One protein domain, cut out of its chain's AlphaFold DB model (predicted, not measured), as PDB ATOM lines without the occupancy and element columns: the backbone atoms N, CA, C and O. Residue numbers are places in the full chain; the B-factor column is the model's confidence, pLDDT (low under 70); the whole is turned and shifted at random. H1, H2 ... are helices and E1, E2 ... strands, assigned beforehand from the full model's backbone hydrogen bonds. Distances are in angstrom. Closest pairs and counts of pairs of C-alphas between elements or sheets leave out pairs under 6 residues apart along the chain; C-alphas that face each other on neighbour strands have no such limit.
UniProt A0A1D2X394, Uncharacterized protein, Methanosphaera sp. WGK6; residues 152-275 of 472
ATOM      1  N   ASN A 152     107.415 110.338 107.148       64.25
ATOM      2  CA  ASN A 152     106.520 109.181 107.067       64.25
ATOM      3  C   ASN A 152     105.072 109.546 107.427       64.25
ATOM      4  O   ASN A 152     104.147 109.028 106.805       64.25
ATOM      5  N   ILE A 153     104.865 110.454 108.389       69.88
ATOM      6  CA  ILE A 153     103.524 110.908 108.805       69.88
ATOM      7  C   ILE A 153     102.884 111.761 107.708       69.88
ATOM      8  O   ILE A 153     101.758 111.486 107.302       69.88
ATOM      9  N   ASN A 154     103.618 112.732 107.154       71.94
ATOM     10  CA  ASN A 154     103.132 113.551 106.038       71.94
ATOM     11  C   ASN A 154     102.703 112.692 104.839       71.94
ATOM     12  O   ASN A 154     101.625 112.900 104.286       71.94
ATOM     13  N   ARG A 155     103.504 111.679 104.481       71.69
ATOM     14  CA  ARG A 155     103.163 110.738 103.403       71.69
ATOM     15  C   ARG A 155     101.937 109.889 103.736       71.69
ATOM     16  O   ARG A 155     101.072 109.733 102.882       71.69
ATOM     17  N   LEU A 156     101.820 109.386 104.966       75.38
ATOM     18  CA  LEU A 156     100.645 108.631 105.416       75.38
ATOM     19  C   LEU A 156      99.359 109.467 105.313       75.38
ATOM     20  O   LEU A 156      98.350 108.990 104.795       75.38
ATOM     21  N   TYR A 157      99.412 110.723 105.760       80.00
ATOM     22  CA  TYR A 157      98.299 111.663 105.660       80.00
ATOM     23  C   TYR A 157      97.953 111.973 104.202       80.00
ATOM     24  O   TYR A 157      96.775 111.945 103.855       80.00
ATOM     25  N   ALA A 158      98.943 112.192 103.332       76.88
ATOM     26  CA  ALA A 158      98.722 112.397 101.900       76.88
ATOM     27  C   ALA A 158      98.014 111.197 101.247       76.88
ATOM     28  O   ALA A 158      96.986 111.376 100.595       76.88
ATOM     29  N   ILE A 159      98.516 109.979 101.487       76.12
ATOM     30  CA  ILE A 159      97.950 108.730 100.956       76.12
ATOM     31  C   ILE A 159      96.497 108.586 101.402       76.12
ATOM     32  O   ILE A 159      95.604 108.438 100.576       76.12
ATOM     33  N   ILE A 160      96.231 108.671 102.705       72.31
ATOM     34  CA  ILE A 160      94.879 108.445 103.228       72.31
ATOM     35  C   ILE A 160      93.920 109.556 102.789       72.31
ATOM     36  O   ILE A 160      92.767 109.270 102.482       72.31
ATOM     37  N   THR A 161      94.391 110.801 102.661       74.19
ATOM     38  CA  THR A 161      93.595 111.893 102.075       74.19
ATOM     39  C   THR A 161      93.205 111.583 100.631       74.19
ATOM     40  O   THR A 161      92.036 111.722 100.280       74.19
ATOM     41  N   TYR A 162      94.153 111.119  99.812       77.00
ATOM     42  CA  TYR A 162      93.897 110.728  98.424       77.00
ATOM     43  C   TYR A 162      92.883 109.581  98.347       77.00
ATOM     44  O   TYR A 162      91.908 109.667  97.603       77.00
ATOM     45  N   LEU A 163      93.064 108.534  99.159       72.50
ATOM     46  CA  LEU A 163      92.149 107.392  99.195       72.50
ATOM     47  C   LEU A 163      90.730 107.813  99.607       72.50
ATOM     48  O   LEU A 163      89.772 107.385  98.976       72.50
ATOM     49  N   ILE A 164      90.577 108.697 100.601       68.38
ATOM     50  CA  ILE A 164      89.265 109.241 101.004       68.38
ATOM     51  C   ILE A 164      88.610 110.018  99.851       68.38
ATOM     52  O   ILE A 164      87.395 109.941  99.666       68.38
ATOM     53  N   LEU A 165      89.384 110.787  99.079       70.56
ATOM     54  CA  LEU A 165      88.855 111.532  97.932       70.56
ATOM     55  C   LEU A 165      88.375 110.599  96.817       70.56
ATOM     56  O   LEU A 165      87.309 110.847  96.252       70.56
ATOM     57  N   LEU A 166      89.124 109.528  96.538       67.81
ATOM     58  CA  LEU A 166      88.712 108.494  95.590       67.81
ATOM     59  C   LEU A 166      87.468 107.731  96.062       67.81
ATOM     60  O   LEU A 166      86.551 107.522  95.273       67.81
ATOM     61  N   ASP A 167      87.417 107.336  97.338       61.66
ATOM     62  CA  ASP A 167      86.307 106.560  97.911       61.66
ATOM     63  C   ASP A 167      84.984 107.342  97.885       61.66
ATOM     64  O   ASP A 167      83.933 106.806  97.548       61.66
ATOM     65  N   ASN A 168      85.037 108.652  98.148       57.12
ATOM     66  CA  ASN A 168      83.860 109.523  98.078       57.12
ATOM     67  C   ASN A 168      83.440 109.879  96.638       57.12
ATOM     68  O   ASN A 168      82.391 110.500  96.443       57.12
ATOM     69  N   LYS A 169      84.253 109.540  95.628       55.41
ATOM     70  CA  LYS A 169      83.992 109.817  94.206       55.41
ATOM     71  C   LYS A 169      84.432 108.640  93.316       55.41
ATOM     72  O   LYS A 169      85.284 108.829  92.441       55.41
ATOM     73  N   PRO A 170      83.849 107.441  93.490       44.09
ATOM     74  CA  PRO A 170      84.257 106.271  92.726       44.09
ATOM     75  C   PRO A 170      83.971 106.499  91.233       44.09
ATOM     76  O   PRO A 170      82.914 107.015  90.869       44.09
ATOM     77  N   PHE A 171      84.922 106.122  90.371       46.62
ATOM     78  CA  PHE A 171      84.835 106.202  88.900       46.62
ATOM     79  C   PHE A 171      84.812 107.606  88.278       46.62
ATOM     80  O   PHE A 171      84.555 107.731  87.079       46.62
ATOM     81  N   ASN A 172      85.112 108.665  89.033       44.19
ATOM     82  CA  ASN A 172      85.343 109.964  88.413       44.19
ATOM     83  C   ASN A 172      86.789 110.097  87.950       44.19
ATOM     84  O   ASN A 172      87.732 109.739  88.650       44.19
ATOM     85  N   LEU A 173      86.921 110.718  86.786       49.09
ATOM     86  CA  LEU A 173      88.114 111.364  86.262       49.09
ATOM     87  C   LEU A 173      88.558 112.520  87.185       49.09
ATOM     88  O   LEU A 173      88.587 113.679  86.797       49.09
ATOM     89  N   TYR A 174      88.776 112.245  88.468       45.31
ATOM     90  CA  TYR A 174      89.132 113.246  89.458       45.31
ATOM     91  C   TYR A 174      90.636 113.202  89.672       45.31
ATOM     92  O   TYR A 174      91.154 112.306  90.332       45.31
ATOM     93  N   ARG A 175      91.322 114.198  89.116       53.25
ATOM     94  CA  ARG A 175      92.716 114.495  89.423       53.25
ATOM     95  C   ARG A 175      92.725 115.431  90.633       53.25
ATOM     96  O   ARG A 175      92.246 116.559  90.498       53.25
ATOM     97  N   PRO A 176      93.178 114.993  91.823       53.22
ATOM     98  CA  PRO A 176      93.250 115.895  92.963       53.22
ATOM     99  C   PRO A 176      94.221 117.032  92.637       53.22
ATOM    100  O   PRO A 176      95.236 116.806  91.978       53.22
ATOM    101  N   GLU A 177      93.894 118.251  93.065       52.75
ATOM    102  CA  GLU A 177      94.722 119.427  92.788       52.75
ATOM    103  C   GLU A 177      96.142 119.249  93.344       52.75
ATOM    104  O   GLU A 177      96.312 118.764  94.465       52.75
ATOM    105  N   GLU A 178      97.165 119.683  92.598       53.28
ATOM    106  CA  GLU A 178      98.569 119.610  93.038       53.28
ATOM    107  C   GLU A 178      98.805 120.282  94.396       53.28
ATOM    108  O   GLU A 178      99.608 119.797  95.193       53.28
ATOM    109  N   SER A 179      98.035 121.334  94.696       53.88
ATOM    110  CA  SER A 179      98.032 122.059  95.972       53.88
ATOM    111  C   SER A 179      97.803 121.147  97.186       53.88
ATOM    112  O   SER A 179      98.364 121.385  98.260       53.88
ATOM    113  N   LEU A 180      97.037 120.060  97.013       55.94
ATOM    114  CA  LEU A 180      96.805 119.041  98.038       55.94
ATOM    115  C   LEU A 180      98.110 118.329  98.421       55.94
ATOM    116  O   LEU A 180      98.301 117.966  99.582       55.94
ATOM    117  N   PHE A 181      99.006 118.136  97.451       58.81
ATOM    118  CA  PHE A 181     100.248 117.379  97.598       58.81
ATOM    119  C   PHE A 181     101.449 118.264  97.922       58.81
ATOM    120  O   PHE A 181     102.337 117.835  98.663       58.81
ATOM    121  N   THR A 182     101.435 119.527  97.480       61.62
ATOM    122  CA  THR A 182     102.461 120.523  97.827       61.62
ATOM    123  C   THR A 182     102.634 120.645  99.342       61.62
ATOM    124  O   THR A 182     103.760 120.707  99.831       61.62
ATOM    125  N   LYS A 183     101.537 120.568 100.114       60.53
ATOM    126  CA  LYS A 183     101.572 120.582 101.588       60.53
ATOM    127  C   LYS A 183     102.430 119.455 102.189       60.53
ATOM    128  O   LYS A 183     103.003 119.621 103.265       60.53
ATOM    129  N   TYR A 184     102.508 118.311 101.515       61.50
ATOM    130  CA  TYR A 184     103.199 117.114 102.000       61.50
ATOM    131  C   TYR A 184     104.567 116.894 101.346       61.50
ATOM    132  O   TYR A 184     105.232 115.911 101.676       61.50
ATOM    133  N   ASN A 185     104.995 117.808 100.467       67.62
ATOM    134  CA  ASN A 185     106.244 117.721  99.710       67.62
ATOM    135  C   ASN A 185     106.393 116.376  98.969       67.62
ATOM    136  O   ASN A 185     107.423 115.706  99.067       67.62
ATOM    137  N   ILE A 186     105.319 115.949  98.302       64.88
ATOM    138  CA  ILE A 186     105.259 114.746  97.463       64.88
ATOM    139  C   ILE A 186     104.523 115.095  96.171       64.88
ATOM    140  O   ILE A 186     103.614 115.925  96.208       64.88
ATOM    141  N   THR A 187     104.896 114.500  95.039       67.56
ATOM    142  CA  THR A 187     104.127 114.688  93.799       67.56
ATOM    143  C   THR A 187     102.967 113.697  93.715       67.56
ATOM    144  O   THR A 187     102.949 112.658  94.383       67.56
ATOM    145  N   ARG A 188     101.976 114.007  92.875       71.06
ATOM    146  CA  ARG A 188     100.863 113.092  92.595       71.06
ATOM    147  C   ARG A 188     101.381 111.776  92.016       71.06
ATOM    148  O   ARG A 188     100.961 110.709  92.452       71.06
ATOM    149  N   GLU A 189     102.313 111.855  91.072       68.88
ATOM    150  CA  GLU A 189     102.867 110.709  90.353       68.88
ATOM    151  C   GLU A 189     103.600 109.751  91.303       68.88
ATOM    152  O   GLU A 189     103.415 108.536  91.228       68.88
ATOM    153  N   GLU A 190     104.390 110.288  92.239       66.31
ATOM    154  CA  GLU A 190     105.073 109.495  93.268       66.31
ATOM    155  C   GLU A 190     104.079 108.754  94.173       66.31
ATOM    156  O   GLU A 190     104.285 107.586  94.520       66.31
ATOM    157  N   LEU A 191     102.991 109.431  94.545       72.06
ATOM    158  CA  LEU A 191     101.949 108.883  95.402       72.06
ATOM    159  C   LEU A 191     101.153 107.783  94.685       72.06
ATOM    160  O   LEU A 191     100.968 106.700  95.238       72.06
ATOM    161  N   GLU A 192     100.695 108.040  93.459       72.06
ATOM    162  CA  GLU A 192      99.929 107.084  92.651       72.06
ATOM    163  C   GLU A 192     100.755 105.836  92.341       72.06
ATOM    164  O   GLU A 192     100.285 104.721  92.573       72.06
ATOM    165  N   TYR A 193     102.016 106.004  91.928       68.38
ATOM    166  CA  TYR A 193     102.931 104.884  91.717       68.38
ATOM    167  C   TYR A 193     103.057 104.013  92.973       68.38
ATOM    168  O   TYR A 193     102.979 102.783  92.897       68.38
ATOM    169  N   PHE A 194     103.216 104.629  94.145       68.88
ATOM    170  CA  PHE A 194     103.262 103.900  95.409       68.88
ATOM    171  C   PHE A 194     101.948 103.165  95.698       68.88
ATOM    172  O   PHE A 194     101.971 101.979  96.033       68.88
ATOM    173  N   MET A 195     100.805 103.842  95.565       73.00
ATOM    174  CA  MET A 195      99.491 103.275  95.881       73.00
ATOM    175  C   MET A 195      99.121 102.107  94.961       73.00
ATOM    176  O   MET A 195      98.544 101.135  95.441       73.00
ATOM    177  N   ILE A 196      99.495 102.151  93.678       71.50
ATOM    178  CA  ILE A 196      99.312 101.030  92.740       71.50
ATOM    179  C   ILE A 196     100.178  99.838  93.168       71.50
ATOM    180  O   ILE A 196      99.682  98.724  93.320       71.50
ATOM    181  N   ASN A 197     101.471 100.064  93.429       68.38
ATOM    182  CA  ASN A 197     102.406  98.990  93.793       68.38
ATOM    183  C   ASN A 197     102.157  98.383  95.183       68.38
ATOM    184  O   ASN A 197     102.668  97.306  95.492       68.38
ATOM    185  N   THR A 198     101.395  99.071  96.031       63.97
ATOM    186  CA  THR A 198     100.985  98.595  97.361       63.97
ATOM    187  C   THR A 198      99.544  98.113  97.411       63.97
ATOM    188  O   THR A 198      99.046  97.836  98.502       63.97
ATOM    189  N   ASP A 199      98.889  97.982  96.252       68.88
ATOM    190  CA  ASP A 199      97.498  97.541  96.144       68.88
ATOM    191  C   ASP A 199      96.544  98.413  96.980       68.88
ATOM    192  O   ASP A 199      95.555  97.928  97.503       68.88
ATOM    193  N   LEU A 200      96.822  99.707  97.168       66.88
ATOM    194  CA  LEU A 200      95.910 100.637  97.852       66.88
ATOM    195  C   LEU A 200      94.827 101.167  96.908       66.88
ATOM    196  O   LEU A 200      93.710 101.461  97.340       66.88
ATOM    197  N   ILE A 201      95.155 101.258  95.619       72.19
ATOM    198  CA  ILE A 201      94.222 101.610  94.552       72.19
ATOM    199  C   ILE A 201      94.293 100.576  93.434       72.19
ATOM    200  O   ILE A 201      95.354 100.039  93.129       72.19
ATOM    201  N   ILE A 202      93.149 100.333  92.807       68.50
ATOM    202  CA  ILE A 202      93.001  99.489  91.631       68.50
ATOM    203  C   ILE A 202      92.880 100.408  90.425       68.50
ATOM    204  O   ILE A 202      91.991 101.265  90.366       68.50
ATOM    205  N   THR A 203      93.764 100.205  89.457       69.38
ATOM    206  CA  THR A 203      93.687 100.838  88.144       69.38
ATOM    207  C   THR A 203      92.694 100.078  87.275       69.38
ATOM    208  O   THR A 203      92.800  98.861  87.129       69.38
ATOM    209  N   GLN A 204      91.746 100.790  86.680       61.66
ATOM    210  CA  GLN A 204      90.825 100.240  85.692       61.66
ATOM    211  C   GLN A 204      90.998 100.995  84.380       61.66
ATOM    212  O   GLN A 204      91.019 102.228  84.370       61.66
ATOM    213  N   GLU A 205      91.137 100.261  83.280       61.53
ATOM    214  CA  GLU A 205      91.148 100.854  81.947       61.53
ATOM    215  C   GLU A 205      89.722 101.191  81.522       61.53
ATOM    216  O   GLU A 205      88.785 100.419  81.730       61.53
ATOM    217  N   LEU A 206      89.550 102.370  80.939       59.47
ATOM    218  CA  LEU A 206      88.266 102.791  80.406       59.47
ATOM    219  C   LEU A 206      88.195 102.350  78.947       59.47
ATOM    220  O   LEU A 206      88.893 102.905  78.104       59.47
ATOM    221  N   GLU A 207      87.365 101.366  78.610       54.06
ATOM    222  CA  GLU A 207      87.302 100.874  77.226       54.06
ATOM    223  C   GLU A 207      86.634 101.904  76.281       54.06
ATOM    224  O   GLU A 207      87.137 102.121  75.178       54.06
ATOM    225  N   ASP A 208      85.669 102.698  76.773       55.94
ATOM    226  CA  ASP A 208      84.788 103.541  75.935       55.94
ATOM    227  C   ASP A 208      84.777 105.054  76.255       55.94
ATOM    228  O   ASP A 208      83.881 105.784  75.819       55.94
ATOM    229  N   ILE A 209      85.745 105.578  77.018       58.25
ATOM    230  CA  ILE A 209      85.766 107.018  77.329       58.25
ATOM    231  C   ILE A 209      86.334 107.860  76.181       58.25
ATOM    232  O   ILE A 209      87.386 107.577  75.610       58.25
ATOM    233  N   ASN A 210      85.626 108.951  75.888       63.41
ATOM    234  CA  ASN A 210      86.001 109.941  74.892       63.41
ATOM    235  C   ASN A 210      87.243 110.740  75.343       63.41
ATOM    236  O   ASN A 210      87.232 111.368  76.402       63.41
ATOM    237  N   TYR A 211      88.283 110.794  74.506       63.00
ATOM    238  CA  TYR A 211      89.500 111.579  74.751       63.00
ATOM    239  C   TYR A 211      89.252 113.072  74.990       63.00
ATOM    240  O   TYR A 211      90.009 113.700  75.724       63.00
ATOM    241  N   TYR A 212      88.187 113.653  74.431       62.78
ATOM    242  CA  TYR A 212      87.799 115.029  74.750       62.78
ATOM    243  C   TYR A 212      87.362 115.169  76.212       62.78
ATOM    244  O   TYR A 212      87.665 116.172  76.844       62.78
ATOM    245  N   THR A 213      86.708 114.152  76.774       59.56
ATOM    246  CA  THR A 213      86.317 114.117  78.189       59.56
ATOM    247  C   THR A 213      87.530 113.945  79.104       59.56
ATOM    248  O   THR A 213      87.591 114.588  80.146       59.56
ATOM    249  N   LEU A 214      88.519 113.142  78.696       61.12
ATOM    250  CA  LEU A 214      89.794 112.997  79.415       61.12
ATOM    251  C   LEU A 214      90.641 114.269  79.359       61.12
ATOM    252  O   LEU A 214      91.192 114.713  80.360       61.12
ATOM    253  N   GLY A 215      90.716 114.895  78.187       59.72
ATOM    254  CA  GLY A 215      91.497 116.107  77.982       59.72
ATOM    255  C   GLY A 215      90.959 117.327  78.732       59.72
ATOM    256  O   GLY A 215      91.725 118.244  79.014       59.72
ATOM    257  N   GLU A 216      89.679 117.344  79.120       61.56
ATOM    258  CA  GLU A 216      89.136 118.420  79.960       61.56
ATOM    259  C   GLU A 216      89.741 118.465  81.370       61.56
ATOM    260  O   GLU A 216      89.756 119.533  81.989       61.56
ATOM    261  N   LEU A 217      90.302 117.353  81.848       58.91
ATOM    262  CA  LEU A 217      90.978 117.259  83.149       58.91
ATOM    263  C   LEU A 217      92.314 117.987  83.193       58.91
ATOM    264  O   LEU A 217      92.819 118.287  84.271       58.91
ATOM    265  N   TYR A 218      92.884 118.249  82.023       62.38
ATOM    266  CA  TYR A 218      94.124 118.979  81.880       62.38
ATOM    267  C   TYR A 218      93.809 120.458  81.729       62.38
ATOM    268  O   TYR A 218      92.876 120.861  81.019       62.38
ATOM    269  N   ASN A 219      94.607 121.303  82.369       67.69
ATOM    270  CA  ASN A 219      94.595 122.715  82.046       67.69
ATOM    271  C   ASN A 219      95.236 122.947  80.663       67.69
ATOM    272  O   ASN A 219      95.893 122.081  80.079       67.69
ATOM    273  N   ILE A 220      95.000 124.130  80.096       75.62
ATOM    274  CA  ILE A 220      95.441 124.423  78.730       75.62
ATOM    275  C   ILE A 220      96.968 124.387  78.587       75.62
ATOM    276  O   ILE A 220      97.460 123.980  77.540       75.62
ATOM    277  N   GLU A 221      97.724 124.778  79.614       76.62
ATOM    278  CA  GLU A 221      99.185 124.818  79.542       76.62
ATOM    279  C   GLU A 221      99.800 123.419  79.682       76.62
ATOM    280  O   GLU A 221     100.762 123.111  78.983       76.62
ATOM    281  N   GLU A 222      99.198 122.533  80.480       73.19
ATOM    282  CA  GLU A 222      99.560 121.110  80.519       73.19
ATOM    283  C   GLU A 222      99.399 120.466  79.140       73.19
ATOM    284  O   GLU A 222     100.341 119.857  78.633       73.19
ATOM    285  N   LEU A 223      98.248 120.674  78.485       78.00
ATOM    286  CA  LEU A 223      98.029 120.179  77.123       78.00
ATOM    287  C   LEU A 223      99.042 120.770  76.141       78.00
ATOM    288  O   LEU A 223      99.556 120.052  75.291       78.00
ATOM    289  N   ARG A 224      99.389 122.057  76.260       85.69
ATOM    290  CA  ARG A 224     100.429 122.668  75.415       85.69
ATOM    291  C   ARG A 224     101.789 122.029  75.631       85.69
ATOM    292  O   ARG A 224     102.473 121.753  74.651       85.69
ATOM    293  N   ASN A 225     102.181 121.794  76.877       81.81
ATOM    294  CA  ASN A 225     103.457 121.170  77.211       81.81
ATOM    295  C   ASN A 225     103.539 119.738  76.683       81.81
ATOM    296  O   ASN A 225     104.545 119.371  76.075       81.81
ATOM    297  N   ILE A 226     102.460 118.968  76.826       81.81
ATOM    298  CA  ILE A 226     102.325 117.637  76.229       81.81
ATOM    299  C   ILE A 226     102.485 117.728  74.706       81.81
ATOM    300  O   ILE A 226     103.329 117.044  74.134       81.81
ATOM    301  N   THR A 227     101.746 118.613  74.037       85.56
ATOM    302  CA  THR A 227     101.808 118.772  72.577       85.56
ATOM    303  C   THR A 227     103.206 119.203  72.101       85.56
ATOM    304  O   THR A 227     103.712 118.658  71.119       85.56
ATOM    305  N   ARG A 228     103.892 120.098  72.833       90.12
ATOM    306  CA  ARG A 228     105.292 120.496  72.566       90.12
ATOM    307  C   ARG A 228     106.268 119.332  72.725       90.12
ATOM    308  O   ARG A 228     107.163 119.194  71.897       90.12
ATOM    309  N   LYS A 229     106.089 118.480  73.743       92.00
ATOM    310  CA  LYS A 229     106.937 117.299  73.995       92.00
ATOM    311  C   LYS A 229     106.995 116.359  72.786       92.00
ATOM    312  O   LYS A 229     108.026 115.739  72.549       92.00
ATOM    313  N   TYR A 230     105.915 116.290  72.008       89.38
ATOM    314  CA  TYR A 230     105.824 115.486  70.786       89.38
ATOM    315  C   TYR A 230     106.078 116.283  69.494       89.38
ATOM    316  O   TYR A 230     105.810 115.782  68.406       89.38
ATOM    317  N   ASN A 231     106.618 117.504  69.587       91.94
ATOM    318  CA  ASN A 231     106.887 118.398  68.452       91.94
ATOM    319  C   ASN A 231     105.645 118.730  67.599       91.94
ATOM    320  O   ASN A 231     105.747 118.942  66.391       91.94
ATOM    321  N   LEU A 232     104.465 118.781  68.221       92.06
ATOM    322  CA  LEU A 232     103.200 119.112  67.566       92.06
ATOM    323  C   LEU A 232     102.824 120.589  67.788       92.06
ATOM    324  O   LEU A 232     103.356 121.265  68.672       92.06
ATOM    325  N   ASN A 233     101.881 121.108  66.994       88.75
ATOM    326  CA  ASN A 233     101.413 122.492  67.122       88.75
ATOM    327  C   ASN A 233     100.698 122.719  68.466       88.75
ATOM    328  O   ASN A 233      99.587 122.239  68.672       88.75
ATOM    329  N   SER A 234     101.316 123.499  69.355       88.69
ATOM    330  CA  SER A 234     100.792 123.807  70.690       88.69
ATOM    331  C   SER A 234      99.944 125.086  70.759       88.69
ATOM    332  O   SER A 234      99.758 125.634  71.843       88.69
ATOM    333  N   ASN A 235      99.470 125.620  69.632       81.75
ATOM    334  CA  ASN A 235      98.607 126.804  69.608       81.75
ATOM    335  C   ASN A 235      97.135 126.404  69.456       81.75
ATOM    336  O   ASN A 235      96.799 125.562  68.629       81.75
ATOM    337  N   GLY A 236      96.255 127.050  70.221       80.25
ATOM    338  CA  GLY A 236      94.811 126.814  70.169       80.25
ATOM    339  C   GLY A 236      94.173 126.672  71.548       80.25
ATOM    340  O   GLY A 236      94.836 126.838  72.576       80.25
ATOM    341  N   ASP A 237      92.870 126.394  71.539       78.25
ATOM    342  CA  ASP A 237      92.085 126.029  72.719       78.25
ATOM    343  C   ASP A 237      92.288 124.546  73.095       78.25
ATOM    344  O   ASP A 237      92.913 123.780  72.356       78.25
ATOM    345  N   LYS A 238      91.765 124.120  74.256       79.88
ATOM    346  CA  LYS A 238      91.906 122.729  74.725       79.88
ATOM    347  C   LYS A 238      91.449 121.719  73.677       79.88
ATOM    348  O   LYS A 238      92.158 120.755  73.406       79.88
ATOM    349  N   LYS A 239      90.296 121.958  73.047       79.69
ATOM    350  CA  LYS A 239      89.743 121.064  72.026       79.69
ATOM    351  C   LYS A 239      90.701 120.907  70.849       79.69
ATOM    352  O   LYS A 239      90.909 119.784  70.397       79.69
ATOM    353  N   THR A 240      91.309 121.996  70.386       83.69
ATOM    354  CA  THR A 240      92.296 121.984  69.297       83.69
ATOM    355  C   THR A 240      93.542 121.192  69.685       83.69
ATOM    356  O   THR A 240      94.018 120.376  68.896       83.69
ATOM    357  N   LEU A 241      94.039 121.373  70.910       86.25
ATOM    358  CA  LEU A 241      95.198 120.637  71.421       86.25
ATOM    359  C   LEU A 241      94.900 119.136  71.542       86.25
ATOM    360  O   LEU A 241      95.667 118.324  71.037       86.25
ATOM    361  N   ILE A 242      93.748 118.765  72.106       80.69
ATOM    362  CA  ILE A 242      93.291 117.370  72.207       80.69
ATOM    363  C   ILE A 242      93.121 116.749  70.813       80.69
ATOM    364  O   ILE A 242      93.624 115.659  70.558       80.69
ATOM    365  N   THR A 243      92.488 117.463  69.876       83.62
ATOM    366  CA  THR A 243      92.345 117.022  68.472       83.62
ATOM    367  C   THR A 243      93.710 116.796  67.821       83.62
ATOM    368  O   THR A 243      93.900 115.831  67.083       83.62
ATOM    369  N   THR A 244      94.676 117.673  68.104       85.56
ATOM    370  CA  THR A 244      96.043 117.567  67.583       85.56
ATOM    371  C   THR A 244      96.733 116.315  68.115       85.56
ATOM    372  O   THR A 244      97.357 115.605  67.332       85.56
ATOM    373  N   LEU A 245      96.577 115.995  69.402       85.31
ATOM    374  CA  LEU A 245      97.112 114.764  69.988       85.31
ATOM    375  C   LEU A 245      96.467 113.517  69.360       85.31
ATOM    376  O   LEU A 245      97.187 112.637  68.904       85.31
ATOM    377  N   ILE A 246      95.133 113.482  69.256       85.00
ATOM    378  CA  ILE A 246      94.381 112.339  68.701       85.00
ATOM    379  C   ILE A 246      94.754 112.061  67.238       85.00
ATOM    380  O   ILE A 246      94.896 110.907  66.848       85.00
ATOM    381  N   ASN A 247      94.895 113.104  66.415       88.69
ATOM    382  CA  ASN A 247      95.090 112.934  64.973       88.69
ATOM    383  C   ASN A 247      96.541 112.638  64.569       88.69
ATOM    384  O   ASN A 247      96.763 112.215  63.436       88.69
ATOM    385  N   ASN A 248      97.521 112.919  65.436       90.50
ATOM    386  CA  ASN A 248      98.943 112.867  65.074       90.50
ATOM    387  C   ASN A 248      99.758 111.841  65.874       90.50
ATOM    388  O   ASN A 248     100.930 111.644  65.555       90.50
ATOM    389  N   LEU A 249      99.184 111.203  66.898       88.31
ATOM    390  CA  LEU A 249      99.861 110.201  67.725       88.31
ATOM    391  C   LEU A 249      99.134 108.856  67.661       88.31
ATOM    392  O   LEU A 249      97.921 108.798  67.463       88.31
ATOM    393  N   ASP A 250      99.878 107.769  67.869       86.38
ATOM    394  CA  ASP A 250      99.299 106.430  67.972       86.38
ATOM    395  C   ASP A 250      98.321 106.346  69.150       86.38
ATOM    396  O   ASP A 250      98.580 106.888  70.224       86.38
ATOM    397  N   THR A 251      97.234 105.586  68.990       75.88
ATOM    398  CA  THR A 251      96.180 105.441  70.013       75.88
ATOM    399  C   THR A 251      96.736 105.045  71.380       75.88
ATOM    400  O   THR A 251      96.356 105.643  72.376       75.88
ATOM    401  N   LYS A 252      97.719 104.134  71.431       76.38
ATOM    402  CA  LYS A 252      98.384 103.744  72.687       76.38
ATOM    403  C   LYS A 252      99.113 104.904  73.369       76.38
ATOM    404  O   LYS A 252      99.094 105.010  74.587       76.38
ATOM    405  N   ILE A 253      99.741 105.778  72.585       78.50
ATOM    406  CA  ILE A 253     100.434 106.964  73.096       78.50
ATOM    407  C   ILE A 253      99.400 107.972  73.614       78.50
ATOM    408  O   ILE A 253      99.588 108.560  74.674       78.50
ATOM    409  N   VAL A 254      98.283 108.145  72.903       73.31
ATOM    410  CA  VAL A 254      97.175 109.005  73.341       73.31
ATOM    411  C   VAL A 254      96.520 108.465  74.622       73.31
ATOM    412  O   VAL A 254      96.219 109.257  75.511       73.31
ATOM    413  N   ASP A 255      96.360 107.144  74.753       70.06
ATOM    414  CA  ASP A 255      95.839 106.475  75.956       70.06
ATOM    415  C   ASP A 255      96.716 106.720  77.189       70.06
ATOM    416  O   ASP A 255      96.200 106.958  78.284       70.06
ATOM    417  N   GLU A 256      98.039 106.684  77.008       67.31
ATOM    418  CA  GLU A 256      99.013 106.989  78.057       67.31
ATOM    419  C   GLU A 256      99.012 108.481  78.416       67.31
ATOM    420  O   GLU A 256      99.018 108.829  79.594       67.31
ATOM    421  N   ILE A 257      98.970 109.368  77.416       72.81
ATOM    422  CA  ILE A 257      98.997 110.825  77.605       72.81
ATOM    423  C   ILE A 257      97.733 111.340  78.285       72.81
ATOM    424  O   ILE A 257      97.816 112.198  79.155       72.81
ATOM    425  N   LEU A 258      96.564 110.882  77.841       69.75
ATOM    426  CA  LEU A 258      95.277 111.351  78.346       69.75
ATOM    427  C   LEU A 258      94.778 110.495  79.514       69.75
ATOM    428  O   LEU A 258      93.617 110.620  79.884       69.75
ATOM    429  N   GLU A 259      95.658 109.673  80.104       65.19
ATOM    430  CA  GLU A 259      95.400 108.830  81.275       65.19
ATOM    431  C   GLU A 259      94.035 108.116  81.159       65.19
ATOM    432  O   GLU A 259      93.116 108.383  81.931       65.19
ATOM    433  N   LYS A 260      93.874 107.181  80.200       62.22
ATOM    434  CA  LYS A 260      92.634 106.373  80.019       62.22
ATOM    435  C   LYS A 260      92.403 105.349  81.150       62.22
ATOM    436  O   LYS A 260      91.873 104.255  80.957       62.22
ATOM    437  N   ARG A 261      92.843 105.697  82.353       56.88
ATOM    438  CA  ARG A 261      92.836 104.892  83.561       56.88
ATOM    439  C   ARG A 261      92.071 105.654  84.628       56.88
ATOM    440  O   ARG A 261      92.324 106.831  84.856       56.88
ATOM    441  N   VAL A 262      91.153 104.974  85.296       63.38
ATOM    442  CA  VAL A 262      90.543 105.470  86.533       63.38
ATOM    443  C   VAL A 262      91.061 104.668  87.706       63.38
ATOM    444  O   VAL A 262      91.372 103.480  87.590       63.38
ATOM    445  N   TYR A 263      91.139 105.332  88.850       67.56
ATOM    446  CA  TYR A 263      91.497 104.697  90.102       67.56
ATOM    447  C   TYR A 263      90.241 104.435  90.922       67.56
ATOM    448  O   TYR A 263      89.348 105.273  91.032       67.56
ATOM    449  N   SER A 264      90.193 103.254  91.521       65.50
ATOM    450  CA  SER A 264      89.224 102.903  92.554       65.50
ATOM    451  C   SER A 264      89.978 102.463  93.800       65.50
ATOM    452  O   SER A 264      91.099 101.967  93.706       65.50
ATOM    453  N   VAL A 265      89.400 102.672  94.979       69.94
ATOM    454  CA  VAL A 265      90.031 102.237  96.229       69.94
ATOM    455  C   VAL A 265      89.897 100.719  96.348       69.94
ATOM    456  O   VAL A 265      88.815 100.170  96.150       69.94
ATOM    457  N   SER A 266      90.998 100.030  96.648       71.38
ATOM    458  CA  SER A 266      90.984  98.579  96.863       71.38
ATOM    459  C   SER A 266      90.447  98.221  98.259       71.38
ATOM    460  O   SER A 266      90.343  99.073  99.142       71.38
ATOM    461  N   ASN A 267      90.219  96.932  98.532       72.50
ATOM    462  CA  ASN A 267      89.923  96.465  99.894       72.50
ATOM    463  C   ASN A 267      91.054  96.785 100.891       72.50
ATOM    464  O   ASN A 267      90.794  97.089 102.060       72.50
ATOM    465  N   THR A 268      92.308  96.740 100.437       70.12
ATOM    466  CA  THR A 268      93.484  97.106 101.236       70.12
ATOM    467  C   THR A 268      93.471  98.605 101.553       70.12
ATOM    468  O   THR A 268      93.676  98.990 102.706       70.12
ATOM    469  N   GLY A 269      93.138  99.451 100.571       69.69
ATOM    470  CA  GLY A 269      92.957 100.894 100.747       69.69
ATOM    471  C   GLY A 269      91.815 101.236 101.708       69.69
ATOM    472  O   GLY A 269      92.004 102.030 102.629       69.69
ATOM    473  N   LEU A 270      90.663 100.570 101.576       70.88
ATOM    474  CA  LEU A 270      89.527 100.721 102.495       70.88
ATOM    475  C   LEU A 270      89.894 100.318 103.929       70.88
ATOM    476  O   LEU A 270      89.559 101.020 104.883       70.88
ATOM    477  N   THR A 271      90.643  99.224 104.093       70.69
ATOM    478  CA  THR A 271      91.146  98.781 105.404       70.69
ATOM    479  C   THR A 271      92.101  99.812 106.010       70.69
ATOM    480  O   THR A 271      92.049 100.073 107.215       70.69
ATOM    481  N   LEU A 272      92.952 100.431 105.184       72.00
ATOM    482  CA  LEU A 272      93.865 101.485 105.618       72.00
ATOM    483  C   LEU A 272      93.106 102.739 106.079       72.00
ATOM    484  O   LEU A 272      93.436 103.267 107.142       72.00
ATOM    485  N   ILE A 273      92.075 103.178 105.345       66.81
ATOM    486  CA  ILE A 273      91.200 104.291 105.760       66.81
ATOM    487  C   ILE A 273      90.528 103.958 107.097       66.81
ATOM    488  O   ILE A 273      90.624 104.731 108.051       66.81
ATOM    489  N   ALA A 274      89.888 102.787 107.190       62.31
ATOM    490  CA  ALA A 274      89.148 102.364 108.377       62.31
ATOM    491  C   ALA A 274      90.037 102.264 109.629       62.31
ATOM    492  O   ALA A 274      89.586 102.541 110.739       62.31
ATOM    493  N   SER A 275      91.312 101.913 109.448       70.06
ATOM    494  CA  SER A 275      92.291 101.812 110.535       70.06
ATOM    495  C   SER A 275      92.849 103.166 110.990       70.06
ATOM    496  O   SER A 275      93.548 103.212 112.000       70.06
TER     497      SER A 275
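Overview. This is residues 152 to 275 of the 472 residues of an uncharacterized protein of Methanosphaera sp. WGK6 (UniProt A0A1D2X394). Two helical lobes sit at the two ends of a narrow two-stranded ribbon, E1 and E2, like the ends of a dumb-bell. One lobe is a loose group of H1, H2, H3 and H8; the other has H5 and H6 side by side, with H4 packed on H6 and H7 close by. The printed part has 124 residues, with eight named helices and two named strands in the order H1, H2, H3, E1, H4, H5, H6, H7, E2, H8; the sheet, E1 - E2, is antiparallel, and the class is mostly helix. It is compact by its radius of gyration of the C-alphas, 15.9 A, yet elongated in outline, spanning 48 by 31 by 22 A.

Along the chain. Find C-alpha 152 at (106.520, 109.181, 107.067); from there H1 runs to residue 167, 22.3 A away. H2 is residues 178 to 182, and H3, residues 188 to 197, is 14.2 A long. Look for C-alpha 201 at (94.222, 101.610, 94.552), where E1 begins its 13.0 A to residue 205. Next come H4, residues 211 to 215, H5, residues 220 to 229, 14.3 A long, H6, residues 238 to 248, 15.5 A long, and H7, residues 251 to 257. E2, residues 261 to 265, covers 13.2 A, and H8, residues 267 to 274, ends at C-alpha 274, (89.148, 102.364, 108.377).

Arrangement. Start at the sheet: E1 and E2 are antiparallel at 149 degrees, with N 202 and O 264 2.8 A apart and N 262 and O 204 2.9 A apart, both within hydrogen-bond range. At one end of it, the closest C-alphas of H1 and E2, Asp 167 and Val 265, are 5.9 A apart, and those of H3 and E1, Met 195 and Ile 201, 5.7 A. H1 touches H8 with residues 160 to 164 alone, closest at the C-alphas of Ile 160 and Ile 273, 6.1 A; they run opposite ways at a steep tilt of 69 degrees, only just short of about perpendicular. H2 is close to H1 but not clearly touching, the closest C-alphas being Ala 158 and Phe 181, 6.8 A. H5 and H6 are apart from both E1 and E2; they touch each other, the closest C-alphas being those of Ile 220 and Lys 238, 5.6 A apart, and run the same way at a shallow tilt of 23 degrees. H4 touches H6, closest at the C-alphas of Gly 215 and Ile 242, 6.2 A. H7 is close to H6 but not clearly touching, with the C-alphas of Ile 246 and Val 254 6.4 A apart. H1 and H6 are apart, for instance. In each of the eight helices every O i to N i+4 pair is within hydrogen-bond range.

Size, cuts and confidence. The two farthest C-alphas, Asn 233 and Ser 275, are 48.9 A apart. The printed part has no cut and no long link. Mean pLDDT of the printed part is 70.0, with 63 residues under 70, among them 166 to 187, 202 to 219 and 258 to 265.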